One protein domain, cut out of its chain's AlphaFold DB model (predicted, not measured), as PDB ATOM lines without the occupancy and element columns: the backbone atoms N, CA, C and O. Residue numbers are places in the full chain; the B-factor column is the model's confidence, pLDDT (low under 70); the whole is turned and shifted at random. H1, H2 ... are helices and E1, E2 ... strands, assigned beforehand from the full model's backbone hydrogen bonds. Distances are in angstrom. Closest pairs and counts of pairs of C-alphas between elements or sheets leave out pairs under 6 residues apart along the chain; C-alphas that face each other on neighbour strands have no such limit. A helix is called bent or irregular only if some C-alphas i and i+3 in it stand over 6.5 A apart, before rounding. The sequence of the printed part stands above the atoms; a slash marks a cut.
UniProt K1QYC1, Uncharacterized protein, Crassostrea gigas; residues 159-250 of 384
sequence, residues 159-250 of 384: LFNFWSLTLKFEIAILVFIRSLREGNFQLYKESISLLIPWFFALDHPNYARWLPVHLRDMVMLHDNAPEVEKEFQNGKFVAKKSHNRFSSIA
ATOM      1  N   LEU A 159     193.855 110.406  73.829       77.69
ATOM      2  CA  LEU A 159     192.853 110.916  72.895       77.69
ATOM      3  C   LEU A 159     191.431 110.758  73.449       77.69
ATOM      4  O   LEU A 159     190.631 111.682  73.354       77.69
ATOM      5  N   PHE A 160     191.113 109.612  74.054       81.44
ATOM      6  CA  PHE A 160     189.807 109.421  74.690       81.44
ATOM      7  C   PHE A 160     189.626 110.370  75.876       81.44
ATOM      8  O   PHE A 160     188.552 110.946  76.027       81.44
ATOM      9  N   ASN A 161     190.664 110.562  76.697       79.94
ATOM     10  CA  ASN A 161     190.608 111.501  77.816       79.94
ATOM     11  C   ASN A 161     190.308 112.927  77.334       79.94
ATOM     12  O   ASN A 161     189.422 113.582  77.874       79.94
ATOM     13  N   PHE A 162     190.985 113.374  76.270       85.19
ATOM     14  CA  PHE A 162     190.720 114.668  75.646       85.19
ATOM     15  C   PHE A 162     189.247 114.808  75.230       85.19
ATOM     16  O   PHE A 162     188.579 115.748  75.654       85.19
ATOM     17  N   TRP A 163     188.705 113.847  74.475       86.94
ATOM     18  CA  TRP A 163     187.308 113.907  74.029       86.94
ATOM     19  C   TRP A 163     186.296 113.789  75.171       86.94
ATOM     20  O   TRP A 163     185.269 114.463  75.143       86.94
ATOM     21  N   SER A 164     186.581 112.979  76.195       87.25
ATOM     22  CA  SER A 164     185.737 112.900  77.393       87.25
ATOM     23  C   SER A 164     185.720 114.231  78.149       87.25
ATOM     24  O   SER A 164     184.658 114.692  78.569       87.25
ATOM     25  N   LEU A 165     186.876 114.885  78.290       90.06
ATOM     26  CA  LEU A 165     186.985 116.192  78.931       90.06
ATOM     27  C   LEU A 165     186.194 117.258  78.159       90.06
ATOM     28  O   LEU A 165     185.406 117.982  78.767       90.06
ATOM     29  N   THR A 166     186.335 117.296  76.832       90.62
ATOM     30  CA  THR A 166     185.551 118.178  75.954       90.62
ATOM     31  C   THR A 166     184.052 117.943  76.122       90.62
ATOM     32  O   THR A 166     183.302 118.891  76.337       90.62
ATOM     33  N   LEU A 167     183.611 116.682  76.130       92.62
ATOM     34  CA  LEU A 167     182.202 116.345  76.320       92.62
ATOM     35  C   LEU A 167     181.683 116.801  77.695       92.62
ATOM     36  O   LEU A 167     180.581 117.340  77.793       92.62
ATOM     37  N   LYS A 168     182.471 116.629  78.765       91.88
ATOM     38  CA  LYS A 168     182.119 117.112  80.113       91.88
ATOM     39  C   LYS A 168     181.944 118.636  80.133       91.88
ATOM     40  O   LYS A 168     181.009 119.124  80.769       91.88
ATOM     41  N   PHE A 169     182.797 119.375  79.424       94.38
ATOM     42  CA  PHE A 169     182.678 120.827  79.295       94.38
ATOM     43  C   PHE A 169     181.430 121.245  78.505       94.38
ATOM     44  O   PHE A 169     180.655 122.078  78.975       94.38
ATOM     45  N   GLU A 170     181.180 120.627  77.347       94.94
ATOM     46  CA  GLU A 170     179.989 120.896  76.533       94.94
ATOM     47  C   GLU A 170     178.697 120.628  77.308       94.94
ATOM     48  O   GLU A 170     177.773 121.443  77.287       94.94
ATOM     49  N   ILE A 171     178.641 119.526  78.061       94.62
ATOM     50  CA  ILE A 171     177.501 119.215  78.927       94.62
ATOM     51  C   ILE A 171     177.309 120.312  79.982       94.62
ATOM     52  O   ILE A 171     176.175 120.741  80.196       94.62
ATOM     53  N   ALA A 172     178.378 120.816  80.607       95.44
ATOM     54  CA  ALA A 172     178.274 121.909  81.577       95.44
ATOM     55  C   ALA A 172     177.688 123.187  80.944       95.44
ATOM     56  O   ALA A 172     176.799 123.811  81.531       95.44
ATOM     57  N   ILE A 173     178.107 123.533  79.721       95.38
ATOM     58  CA  ILE A 173     177.536 124.654  78.958       95.38
ATOM     59  C   ILE A 173     176.052 124.413  78.659       95.38
ATOM     60  O   ILE A 173     175.227 125.305  78.856       95.38
ATOM     61  N   LEU A 174     175.681 123.214  78.207       96.06
ATOM     62  CA  LEU A 174     174.290 122.885  77.889       96.06
ATOM     63  C   LEU A 174     173.390 122.926  79.130       96.06
ATOM     64  O   LEU A 174     172.253 123.390  79.041       96.06
ATOM     65  N   VAL A 175     173.892 122.500  80.292       96.19
ATOM     66  CA  VAL A 175     173.180 122.617  81.573       96.19
ATOM     67  C   VAL A 175     172.992 124.087  81.955       96.19
ATOM     68  O   VAL A 175     171.890 124.474  82.350       96.19
ATOM     69  N   PHE A 176     174.013 124.928  81.760       96.69
ATOM     70  CA  PHE A 176     173.891 126.373  81.957       96.69
ATOM     71  C   PHE A 176     172.840 126.990  81.025       96.69
ATOM     72  O   PHE A 176     171.924 127.668  81.495       96.69
ATOM     73  N   ILE A 177     172.887 126.689  79.723       95.31
ATOM     74  CA  ILE A 177     171.888 127.155  78.747       95.31
ATOM     75  C   ILE A 177     170.491 126.701  79.165       95.31
ATOM     76  O   ILE A 177     169.565 127.510  79.194       95.31
ATOM     77  N   ARG A 178     170.326 125.428  79.529       95.19
ATOM     78  CA  ARG A 178     169.049 124.883  79.988       95.19
ATOM     79  C   ARG A 178     168.516 125.636  81.204       95.19
ATOM     80  O   ARG A 178     167.330 125.955  81.219       95.19
ATOM     81  N   SER A 179     169.367 125.955  82.181       96.31
ATOM     82  CA  SER A 179     168.949 126.706  83.370       96.31
ATOM     83  C   SER A 179     168.350 128.068  83.012       96.31
ATOM     84  O   SER A 179     167.289 128.425  83.523       96.31
ATOM     85  N   LEU A 180     168.959 128.774  82.053       94.75
ATOM     86  CA  LEU A 180     168.451 130.041  81.538       94.75
ATOM     87  C   LEU A 180     167.156 129.846  80.752       94.75
ATOM     88  O   LEU A 180     166.177 130.531  81.023       94.75
ATOM     89  N   ARG A 181     167.124 128.901  79.803       92.88
ATOM     90  CA  ARG A 181     165.962 128.657  78.934       92.88
ATOM     91  C   ARG A 181     164.714 128.266  79.721       92.88
ATOM     92  O   ARG A 181     163.627 128.737  79.385       92.88
ATOM     93  N   GLU A 182     164.875 127.454  80.764       93.50
ATOM     94  CA  GLU A 182     163.797 127.024  81.661       93.50
ATOM     95  C   GLU A 182     163.465 128.049  82.758       93.50
ATOM     96  O   GLU A 182     162.423 127.925  83.402       93.50
ATOM     97  N   GLY A 183     164.324 129.049  82.984       94.06
ATOM     98  CA  GLY A 183     164.222 129.949  84.136       94.06
ATOM     99  C   GLY A 183     164.383 129.213  85.468       94.06
ATOM    100  O   GLY A 183     163.709 129.542  86.439       94.06
ATOM    101  N   ASN A 184     165.235 128.185  85.511       96.12
ATOM    102  CA  ASN A 184     165.484 127.374  86.699       96.12
ATOM    103  C   ASN A 184     166.669 127.944  87.489       96.12
ATOM    104  O   ASN A 184     167.829 127.710  87.145       96.12
ATOM    105  N   PHE A 185     166.369 128.688  88.555       96.75
ATOM    106  CA  PHE A 185     167.380 129.404  89.334       96.75
ATOM    107  C   PHE A 185     168.318 128.481  90.122       96.75
ATOM    108  O   PHE A 185     169.513 128.752  90.238       96.75
ATOM    109  N   GLN A 186     167.812 127.353  90.623       96.88
ATOM    110  CA  GLN A 186     168.651 126.385  91.327       96.88
ATOM    111  C   GLN A 186     169.673 125.745  90.377       96.88
ATOM    112  O   GLN A 186     170.871 125.748  90.662       96.88
ATOM    113  N   LEU A 187     169.216 125.302  89.201       97.06
ATOM    114  CA  LEU A 187     170.095 124.754  88.166       97.06
ATOM    115  C   LEU A 187     171.098 125.801  87.658       97.06
ATOM    116  O   LEU A 187     172.225 125.460  87.310       97.06
ATOM    117  N   TYR A 188     170.711 127.078  87.642       97.50
ATOM    118  CA  TYR A 188     171.589 128.183  87.262       97.50
ATOM    119  C   TYR A 188     172.782 128.302  88.216       97.50
ATOM    120  O   TYR A 188     173.924 128.266  87.754       97.50
ATOM    121  N   LYS A 189     172.546 128.321  89.537       96.69
ATOM    122  CA  LYS A 189     173.615 128.332  90.555       96.69
ATOM    123  C   LYS A 189     174.555 127.129  90.410       96.69
ATOM    124  O   LYS A 189     175.774 127.293  90.368       96.69
ATOM    125  N   GLU A 190     173.993 125.928  90.269       96.88
ATOM    126  CA  GLU A 190     174.766 124.687  90.108       96.88
ATOM    127  C   GLU A 190     175.615 124.699  88.831       96.88
ATOM    128  O   GLU A 190     176.804 124.384  88.862       96.88
ATOM    129  N   SER A 191     175.035 125.131  87.712       96.69
ATOM    130  CA  SER A 191     175.737 125.195  86.429       96.69
ATOM    131  C   SER A 191     176.890 126.205  86.429       96.69
ATOM    132  O   SER A 191     177.952 125.909  85.887       96.69
ATOM    133  N   ILE A 192     176.741 127.352  87.103       96.00
ATOM    134  CA  ILE A 192     177.837 128.316  87.284       96.00
ATOM    135  C   ILE A 192     178.956 127.699  88.117       96.00
ATOM    136  O   ILE A 192     180.124 127.818  87.747       96.00
ATOM    137  N   SER A 193     178.612 126.995  89.200       95.62
ATOM    138  CA  SER A 193     179.601 126.288  90.017       95.62
ATOM    139  C   SER A 193     180.403 125.272  89.200       95.62
ATOM    140  O   SER A 193     181.606 125.135  89.416       95.62
ATOM    141  N   LEU A 194     179.761 124.581  88.251       95.12
ATOM    142  CA  LEU A 194     180.428 123.646  87.341       95.12
ATOM    143  C   LEU A 194     181.318 124.354  86.313       95.12
ATOM    144  O   LEU A 194     182.337 123.791  85.925       95.12
ATOM    145  N   LEU A 195     180.951 125.561  85.869       95.69
ATOM    146  CA  LEU A 195     181.672 126.322  84.843       95.69
ATOM    147  C   LEU A 195     182.895 127.089  85.365       95.69
ATOM    148  O   LEU A 195     183.842 127.291  84.607       95.69
ATOM    149  N   ILE A 196     182.912 127.496  86.638       94.69
ATOM    150  CA  ILE A 196     184.016 128.278  87.229       94.69
ATOM    151  C   ILE A 196     185.404 127.647  86.980       94.69
ATOM    152  O   ILE A 196     186.282 128.362  86.485       94.69
ATOM    153  N   PRO A 197     185.634 126.342  87.245       94.50
ATOM    154  CA  PRO A 197     186.936 125.720  86.995       94.50
ATOM    155  C   PRO A 197     187.347 125.754  85.519       94.50
ATOM    156  O   PRO A 197     188.531 125.884  85.216       94.50
ATOM    157  N   TRP A 198     186.383 125.684  84.596       95.19
ATOM    158  CA  TRP A 198     186.656 125.733  83.160       95.19
ATOM    159  C   TRP A 198     187.124 127.110  82.708       95.19
ATOM    160  O   TRP A 198     188.072 127.191  81.938       95.19
ATOM    161  N   PHE A 199     186.539 128.196  83.221       94.56
ATOM    162  CA  PHE A 199     187.025 129.544  82.905       94.56
ATOM    163  C   PHE A 199     188.461 129.771  83.383       94.56
ATOM    164  O   PHE A 199     189.220 130.471  82.720       94.56
ATOM    165  N   PHE A 200     188.851 129.159  84.504       92.69
ATOM    166  CA  PHE A 200     190.244 129.169  84.941       92.69
ATOM    167  C   PHE A 200     191.134 128.340  84.002       92.69
ATOM    168  O   PHE A 200     192.172 128.822  83.559       92.69
ATOM    169  N   ALA A 201     190.713 127.119  83.655       92.56
ATOM    170  CA  ALA A 201     191.475 126.221  82.787       92.56
ATOM    171  C   ALA A 201     191.645 126.741  81.345       92.56
ATOM    172  O   ALA A 201     192.629 126.412  80.691       92.56
ATOM    173  N   LEU A 202     190.695 127.546  80.858       93.00
ATOM    174  CA  LEU A 202     190.663 128.111  79.503       93.00
ATOM    175  C   LEU A 202     191.230 129.541  79.420       93.00
ATOM    176  O   LEU A 202     191.009 130.221  78.424       93.00
ATOM    177  N   ASP A 203     191.933 130.002  80.460       94.50
ATOM    178  CA  ASP A 203     192.544 131.337  80.523       94.50
ATOM    179  C   ASP A 203     191.547 132.489  80.273       94.50
ATOM    180  O   ASP A 203     191.781 133.445  79.532       94.50
ATOM    181  N   HIS A 204     190.388 132.409  80.928       93.56
ATOM    182  CA  HIS A 204     189.387 133.471  80.968       93.56
ATOM    183  C   HIS A 204     189.383 134.152  82.348       93.56
ATOM    184  O   HIS A 204     188.422 134.011  83.116       93.56
ATOM    185  N   PRO A 205     190.432 134.929  82.692       90.81
ATOM    186  CA  PRO A 205     190.686 135.393  84.056       90.81
ATOM    187  C   PRO A 205     189.599 136.324  84.597       90.81
ATOM    188  O   PRO A 205     189.293 136.282  85.788       90.81
ATOM    189  N   ASN A 206     188.981 137.139  83.736       93.31
ATOM    190  CA  ASN A 206     187.882 138.020  84.138       93.31
ATOM    191  C   ASN A 206     186.679 137.205  84.627       93.31
ATOM    192  O   ASN A 206     186.158 137.460  85.710       93.31
ATOM    193  N   TYR A 207     186.282 136.182  83.869       92.69
ATOM    194  CA  TYR A 207     185.181 135.303  84.252       92.69
ATOM    195  C   TYR A 207     185.550 134.452  85.465       92.69
ATOM    196  O   TYR A 207     184.787 134.410  86.426       92.69
ATOM    197  N   ALA A 208     186.745 133.855  85.480       92.50
ATOM    198  CA  ALA A 208     187.227 133.053  86.601       92.50
ATOM    199  C   ALA A 208     187.260 133.837  87.928       92.50
ATOM    200  O   ALA A 208     187.028 133.258  88.985       92.50
ATOM    201  N   ARG A 209     187.516 135.153  87.884       94.38
ATOM    202  CA  ARG A 209     187.529 136.028  89.067       94.38
ATOM    203  C   ARG A 209     186.132 136.461  89.511       94.38
ATOM    204  O   ARG A 209     185.857 136.458  90.707       94.38
ATOM    205  N   TRP A 210     185.271 136.863  88.576       96.44
ATOM    206  CA  TRP A 210     183.986 137.488  88.908       96.44
ATOM    207  C   TRP A 210     182.827 136.496  89.057       96.44
ATOM    208  O   TRP A 210     181.933 136.749  89.861       96.44
ATOM    209  N   LEU A 211     182.841 135.347  88.370       95.19
ATOM    210  CA  LEU A 211     181.785 134.335  88.533       95.19
ATOM    211  C   LEU A 211     181.686 133.767  89.955       95.19
ATOM    212  O   LEU A 211     180.561 133.597  90.412       95.19
ATOM    213  N   PRO A 212     182.787 133.477  90.678       96.94
ATOM    214  CA  PRO A 212     182.692 133.021  92.064       96.94
ATOM    215  C   PRO A 212     182.034 134.051  92.988       96.94
ATOM    216  O   PRO A 212     181.254 133.681  93.863       96.94
ATOM    217  N   VAL A 213     182.320 135.341  92.773       97.00
ATOM    218  CA  VAL A 213     181.696 136.446  93.516       97.00
ATOM    219  C   VAL A 213     180.203 136.503  93.202       97.00
ATOM    220  O   VAL A 213     179.391 136.451  94.119       97.00
ATOM    221  N   HIS A 214     179.844 136.487  91.917       95.81
ATOM    222  CA  HIS A 214     178.449 136.434  91.476       95.81
ATOM    223  C   HIS A 214     177.706 135.219  92.045       95.81
ATOM    224  O   HIS A 214     176.614 135.360  92.580       95.81
ATOM    225  N   LEU A 215     178.304 134.024  91.991       97.00
ATOM    226  CA  LEU A 215     177.709 132.802  92.533       97.00
ATOM    227  C   LEU A 215     177.459 132.920  94.038       97.00
ATOM    228  O   LEU A 215     176.378 132.559  94.497       97.00
ATOM    229  N   ARG A 216     178.433 133.432  94.799       97.06
ATOM    230  CA  ARG A 216     178.265 133.685  96.234       97.06
ATOM    231  C   ARG A 216     177.076 134.607  96.476       97.06
ATOM    232  O   ARG A 216     176.235 134.285  97.307       97.06
ATOM    233  N   ASP A 217     176.985 135.704  95.733       96.69
ATOM    234  CA  ASP A 217     175.906 136.673  95.895       96.69
ATOM    235  C   ASP A 217     174.542 136.041  95.555       96.69
ATOM    236  O   ASP A 217     173.587 136.228  96.302       96.69
ATOM    237  N   MET A 218     174.464 135.200  94.512       96.69
ATOM    238  CA  MET A 218     173.256 134.433  94.161       96.69
ATOM    239  C   MET A 218     172.866 133.386  95.217       96.69
ATOM    240  O   MET A 218     171.681 133.115  95.398       96.69
ATOM    241  N   VAL A 219     173.839 132.766  95.892       96.25
ATOM    242  CA  VAL A 219     173.598 131.796  96.977       96.25
ATOM    243  C   VAL A 219     173.142 132.502  98.252       96.25
ATOM    244  O   VAL A 219     172.231 132.020  98.916       96.25
ATOM    245  N   MET A 220     173.727 133.657  98.567       97.06
ATOM    246  CA  MET A 220     173.410 134.439  99.764       97.06
ATOM    247  C   MET A 220     172.130 135.273  99.640       97.06
ATOM    248  O   MET A 220     171.767 135.964 100.590       97.06
ATOM    249  N   LEU A 221     171.415 135.221  98.508       96.44
ATOM    250  CA  LEU A 221     170.124 135.906  98.373       96.44
ATOM    251  C   LEU A 221     169.118 135.459  99.436       96.44
ATOM    252  O   LEU A 221     168.325 136.282  99.870       96.44
ATOM    253  N   HIS A 222     169.178 134.205  99.886       94.06
ATOM    254  CA  HIS A 222     168.318 133.720 100.963       94.06
ATOM    255  C   HIS A 222     168.430 134.567 102.238       94.06
ATOM    256  O   HIS A 222     167.421 134.953 102.825       94.06
ATOM    257  N   ASP A 223     169.664 134.895 102.622       95.88
ATOM    258  CA  ASP A 223     169.965 135.631 103.848       95.88
ATOM    259  C   ASP A 223     169.846 137.148 103.636       95.88
ATOM    260  O   ASP A 223     169.335 137.870 104.491       95.88
ATOM    261  N   ASN A 224     170.307 137.639 102.481       95.88
ATOM    262  CA  ASN A 224     170.447 139.072 102.214       95.88
ATOM    263  C   ASN A 224     169.197 139.708 101.587       95.88
ATOM    264  O   ASN A 224     168.966 140.904 101.763       95.88
ATOM    265  N   ALA A 225     168.429 138.950 100.798       96.12
ATOM    266  CA  ALA A 225     167.299 139.449 100.011       96.12
ATOM    267  C   ALA A 225     166.302 138.320  99.647       96.12
ATOM    268  O   ALA A 225     166.136 137.993  98.464       96.12
ATOM    269  N   PRO A 226     165.603 137.724 100.632       95.88
ATOM    270  CA  PRO A 226     164.740 136.557 100.412       95.88
ATOM    271  C   PRO A 226     163.584 136.827  99.436       95.88
ATOM    272  O   PRO A 226     163.138 135.929  98.723       95.88
ATOM    273  N   GLU A 227     163.108 138.073  99.356       97.06
ATOM    274  CA  GLU A 227     162.095 138.479  98.374       97.06
ATOM    275  C   GLU A 227     162.615 138.363  96.934       97.06
ATOM    276  O   GLU A 227     161.909 137.865  96.057       97.06
ATOM    277  N   VAL A 228     163.874 138.748  96.696       95.75
ATOM    278  CA  VAL A 228     164.525 138.612  95.387       95.75
ATOM    279  C   VAL A 228     164.744 137.141  95.060       95.75
ATOM    280  O   VAL A 228     164.444 136.719  93.943       95.75
ATOM    281  N   GLU A 229     165.202 136.342  96.031       96.00
ATOM    282  CA  GLU A 229     165.355 134.898  95.837       96.00
ATOM    283  C   GLU A 229     164.028 134.262  95.407       96.00
ATOM    284  O   GLU A 229     163.993 133.515  94.431       96.00
ATOM    285  N   LYS A 230     162.922 134.602  96.077       96.94
ATOM    286  CA  LYS A 230     161.589 134.094  95.738       96.94
ATOM    287  C   LYS A 230     161.201 134.418  94.293       96.94
ATOM    288  O   LYS A 230     160.716 133.545  93.574       96.94
ATOM    289  N   GLU A 231     161.431 135.648  93.842       96.44
ATOM    290  CA  GLU A 231     161.137 136.036  92.459       96.44
ATOM    291  C   GLU A 231     162.066 135.353  91.446       96.44
ATOM    292  O   GLU A 231     161.629 134.956  90.361       96.44
ATOM    293  N   PHE A 232     163.328 135.129  91.803       96.25
ATOM    294  CA  PHE A 232     164.266 134.382  90.968       96.25
ATOM    295  C   PHE A 232     163.878 132.905  90.864       96.25
ATOM    296  O   PHE A 232     163.903 132.356  89.764       96.25
ATOM    297  N   GLN A 233     163.414 132.284  91.952       95.94
ATOM    298  CA  GLN A 233     162.855 130.926  91.933       95.94
ATOM    299  C   GLN A 233     161.597 130.823  91.053       95.94
ATOM    300  O   GLN A 233     161.373 129.796  90.416       95.94
ATOM    301  N   ASN A 234     160.828 131.908  90.921       94.00
ATOM    302  CA  ASN A 234     159.722 132.013  89.959       94.00
ATOM    303  C   ASN A 234     160.189 132.238  88.501       94.00
ATOM    304  O   ASN A 234     159.366 132.385  87.591       94.00
ATOM    305  N   GLY A 235     161.501 132.275  88.257       91.94
ATOM    306  CA  GLY A 235     162.108 132.457  86.942       91.94
ATOM    307  C   GLY A 235     162.210 133.913  86.488       91.94
ATOM    308  O   GLY A 235     162.425 134.148  85.302       91.94
ATOM    309  N   LYS A 236     162.073 134.901  87.388       91.81
ATOM    310  CA  LYS A 236     162.148 136.338  87.040       91.81
ATOM    311  C   LYS A 236     163.573 136.901  86.930       91.81
ATOM    312  O   LYS A 236     163.753 138.111  86.882       91.81
ATOM    313  N   PHE A 237     164.583 136.037  86.848       93.62
ATOM    314  CA  PHE A 237     165.966 136.414  86.522       93.62
ATOM    315  C   PHE A 237     166.284 136.276  85.018       93.62
ATOM    316  O   PHE A 237     167.394 136.570  84.579       93.62
ATOM    317  N   VAL A 238     165.310 135.824  84.219       93.31
ATOM    318  CA  VAL A 238     165.385 135.689  82.757       93.31
ATOM    319  C   VAL A 238     164.174 136.352  82.104       93.31
ATOM    320  O   VAL A 238     163.112 136.473  82.713       93.31
ATOM    321  N   ALA A 239     164.307 136.760  80.844       87.50
ATOM    322  CA  ALA A 239     163.192 137.289  80.066       87.50
ATOM    323  C   ALA A 239     162.475 136.162  79.314       87.50
ATOM    324  O   ALA A 239     163.115 135.339  78.660       87.50
ATOM    325  N   LYS A 240     161.138 136.150  79.344       84.38
ATOM    326  CA  LYS A 240     160.306 135.223  78.564       84.38
ATOM    327  C   LYS A 240     159.667 135.954  77.391       84.38
ATOM    328  O   LYS A 240     158.901 136.886  77.595       84.38
ATOM    329  N   LYS A 241     159.965 135.505  76.167       69.12
ATOM    330  CA  LYS A 241     159.334 136.025  74.938       69.12
ATOM    331  C   LYS A 241     158.063 135.281  74.530       69.12
ATOM    332  O   LYS A 241     157.256 135.820  73.787       69.12
ATOM    333  N   SER A 242     157.885 134.048  74.993       76.69
ATOM    334  CA  SER A 242     156.679 133.259  74.740       76.69
ATOM    335  C   SER A 242     156.313 132.415  75.958       76.69
ATOM    336  O   SER A 242     157.084 132.320  76.916       76.69
ATOM    337  N   HIS A 243     155.134 131.794  75.912       78.69
ATOM    338  CA  HIS A 243     154.631 130.912  76.969       78.69
ATOM    339  C   HIS A 243     155.320 129.538  77.011       78.69
ATOM    340  O   HIS A 243     155.020 128.728  77.887       78.69
ATOM    341  N   ASN A 244     156.244 129.256  76.086       81.19
ATOM    342  CA  ASN A 244     156.946 127.979  76.051       81.19
ATOM    343  C   ASN A 244     157.919 127.859  77.231       81.19
ATOM    344  O   ASN A 244     158.585 128.806  77.637       81.19
ATOM    345  N   ARG A 245     158.052 126.652  77.786       79.88
ATOM    346  CA  ARG A 245     158.919 126.437  78.954       79.88
ATOM    347  C   ARG A 245     160.403 126.695  78.661       79.88
ATOM    348  O   ARG A 245     161.108 127.139  79.552       79.88
ATOM    349  N   PHE A 246     160.864 126.426  77.438       86.69
ATOM    350  CA  PHE A 246     162.275 126.520  77.023       86.69
ATOM    351  C   PHE A 246     162.566 127.760  76.149       86.69
ATOM    352  O   PHE A 246     163.477 127.758  75.327       86.69
ATOM    353  N   SER A 247     161.767 128.824  76.255       87.44
ATOM    354  CA  SER A 247     161.917 130.026  75.414       87.44
ATOM    355  C   SER A 247     162.516 131.225  76.133       87.44
ATOM    356  O   SER A 247     162.642 132.290  75.526       87.44
ATOM    357  N   SER A 248     162.876 131.086  77.409       88.81
ATOM    358  CA  SER A 248     163.469 132.194  78.153       88.81
ATOM    359  C   SER A 248     164.858 132.533  77.596       88.81
ATOM    360  O   SER A 248     165.509 131.701  76.959       88.81
ATOM    361  N   ILE A 249     165.310 133.765  77.797       89.19
ATOM    362  CA  ILE A 249     166.633 134.258  77.399       89.19
ATOM    363  C   ILE A 249     167.233 135.094  78.528       89.19
ATOM    364  O   ILE A 249     166.505 135.634  79.364       89.19
ATOM    365  N   ALA A 250     168.560 135.211  78.547       88.88
ATOM    366  CA  ALA A 250     169.240 136.104  79.477       88.88
ATOM    367  C   ALA A 250     168.745 137.549  79.298       88.88
ATOM    368  O   ALA A 250     168.441 137.968  78.177       88.88
TER     369      ALA A 250
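AT A GLANCE: This is residues 159 to 250 of the 384 residues of an uncharacterized protein of Crassostrea gigas (UniProt K1QYC1). Three helices, H1, H2 and H3, run back and forth in a row with H2 in the middle; the little strand hairpin E1-E2 packs on the end of H1, residues 177 to 182, and the short H4 and H5 lead from H3 back to it. The beginning of H1, residues 159 to 167, sticks out. The printed part has 92 residues, mostly helix, in the order H1 H2 H3 H4 H5 E1 E2, with the sheet E1 - E2 antiparallel. It is only just compact, close to loose, with a radius of gyration of the C-alphas of 14.7 A and spans of 47 by 31 by 17 A.

IN THESE COORDINATES: Find E1 at residues 238 to 240 and E2 at 248 to 250, ending at C-alpha 250, (169.240, 136.104, 79.477). H1 runs from C-alpha 159 at (192.853, 110.916, 72.895) to residue 182, 34.4 A. Then come H2, residues 185 to 201, 25.2 A; H3, 205 to 219, 21.7 A; H4, 221 to 224; and H5, 226 to 233.

HOW THE PARTS SIT: In the hairpin E1 and E2, N 239 and O 249 are 2.9 A apart, within hydrogen-bond range. The closest C-alphas of H1 and E2, Arg 181 and Ser 248, are 4.4 A apart. With residues 169 to 180 alone, H1 touches H2 in a helical hairpin, closest at C-alphas 179 and 188, 4.9 A, at a shallow tilt of 34.8 degrees, only just short of steep. H2, only just irregular with C-alphas 194 and 197 6.8 A apart, is the hub; it touches H3 in another helical hairpin, closest at C-alphas 199 and 208, 5.1 A, at a shallow tilt of 23 degrees. H2 only just touches H5, with 3 pairs of C-alphas within 8 A, the closest those of Phe 185 and Gln 233, 5.4 A. H4 and H5 touch only at the corner, only just, with 3 such pairs, the closest at C-alphas 221 and 229, 5.5 A. H1 and H3 are apart. Each O i to N i+4 pair is within hydrogen-bond range in H1 and H5, 11 of 13 in H2 and 9 of 11 in H3; H4 is too short for one, and its 1 O i to N i+3 pair is not within range.

THE WHOLE: Look to Leu 159 and Glu 227 for the C-alphas farthest apart, 48.5 A. The printed part has no cut and no long link. Residue 241 alone has a pLDDT under 70.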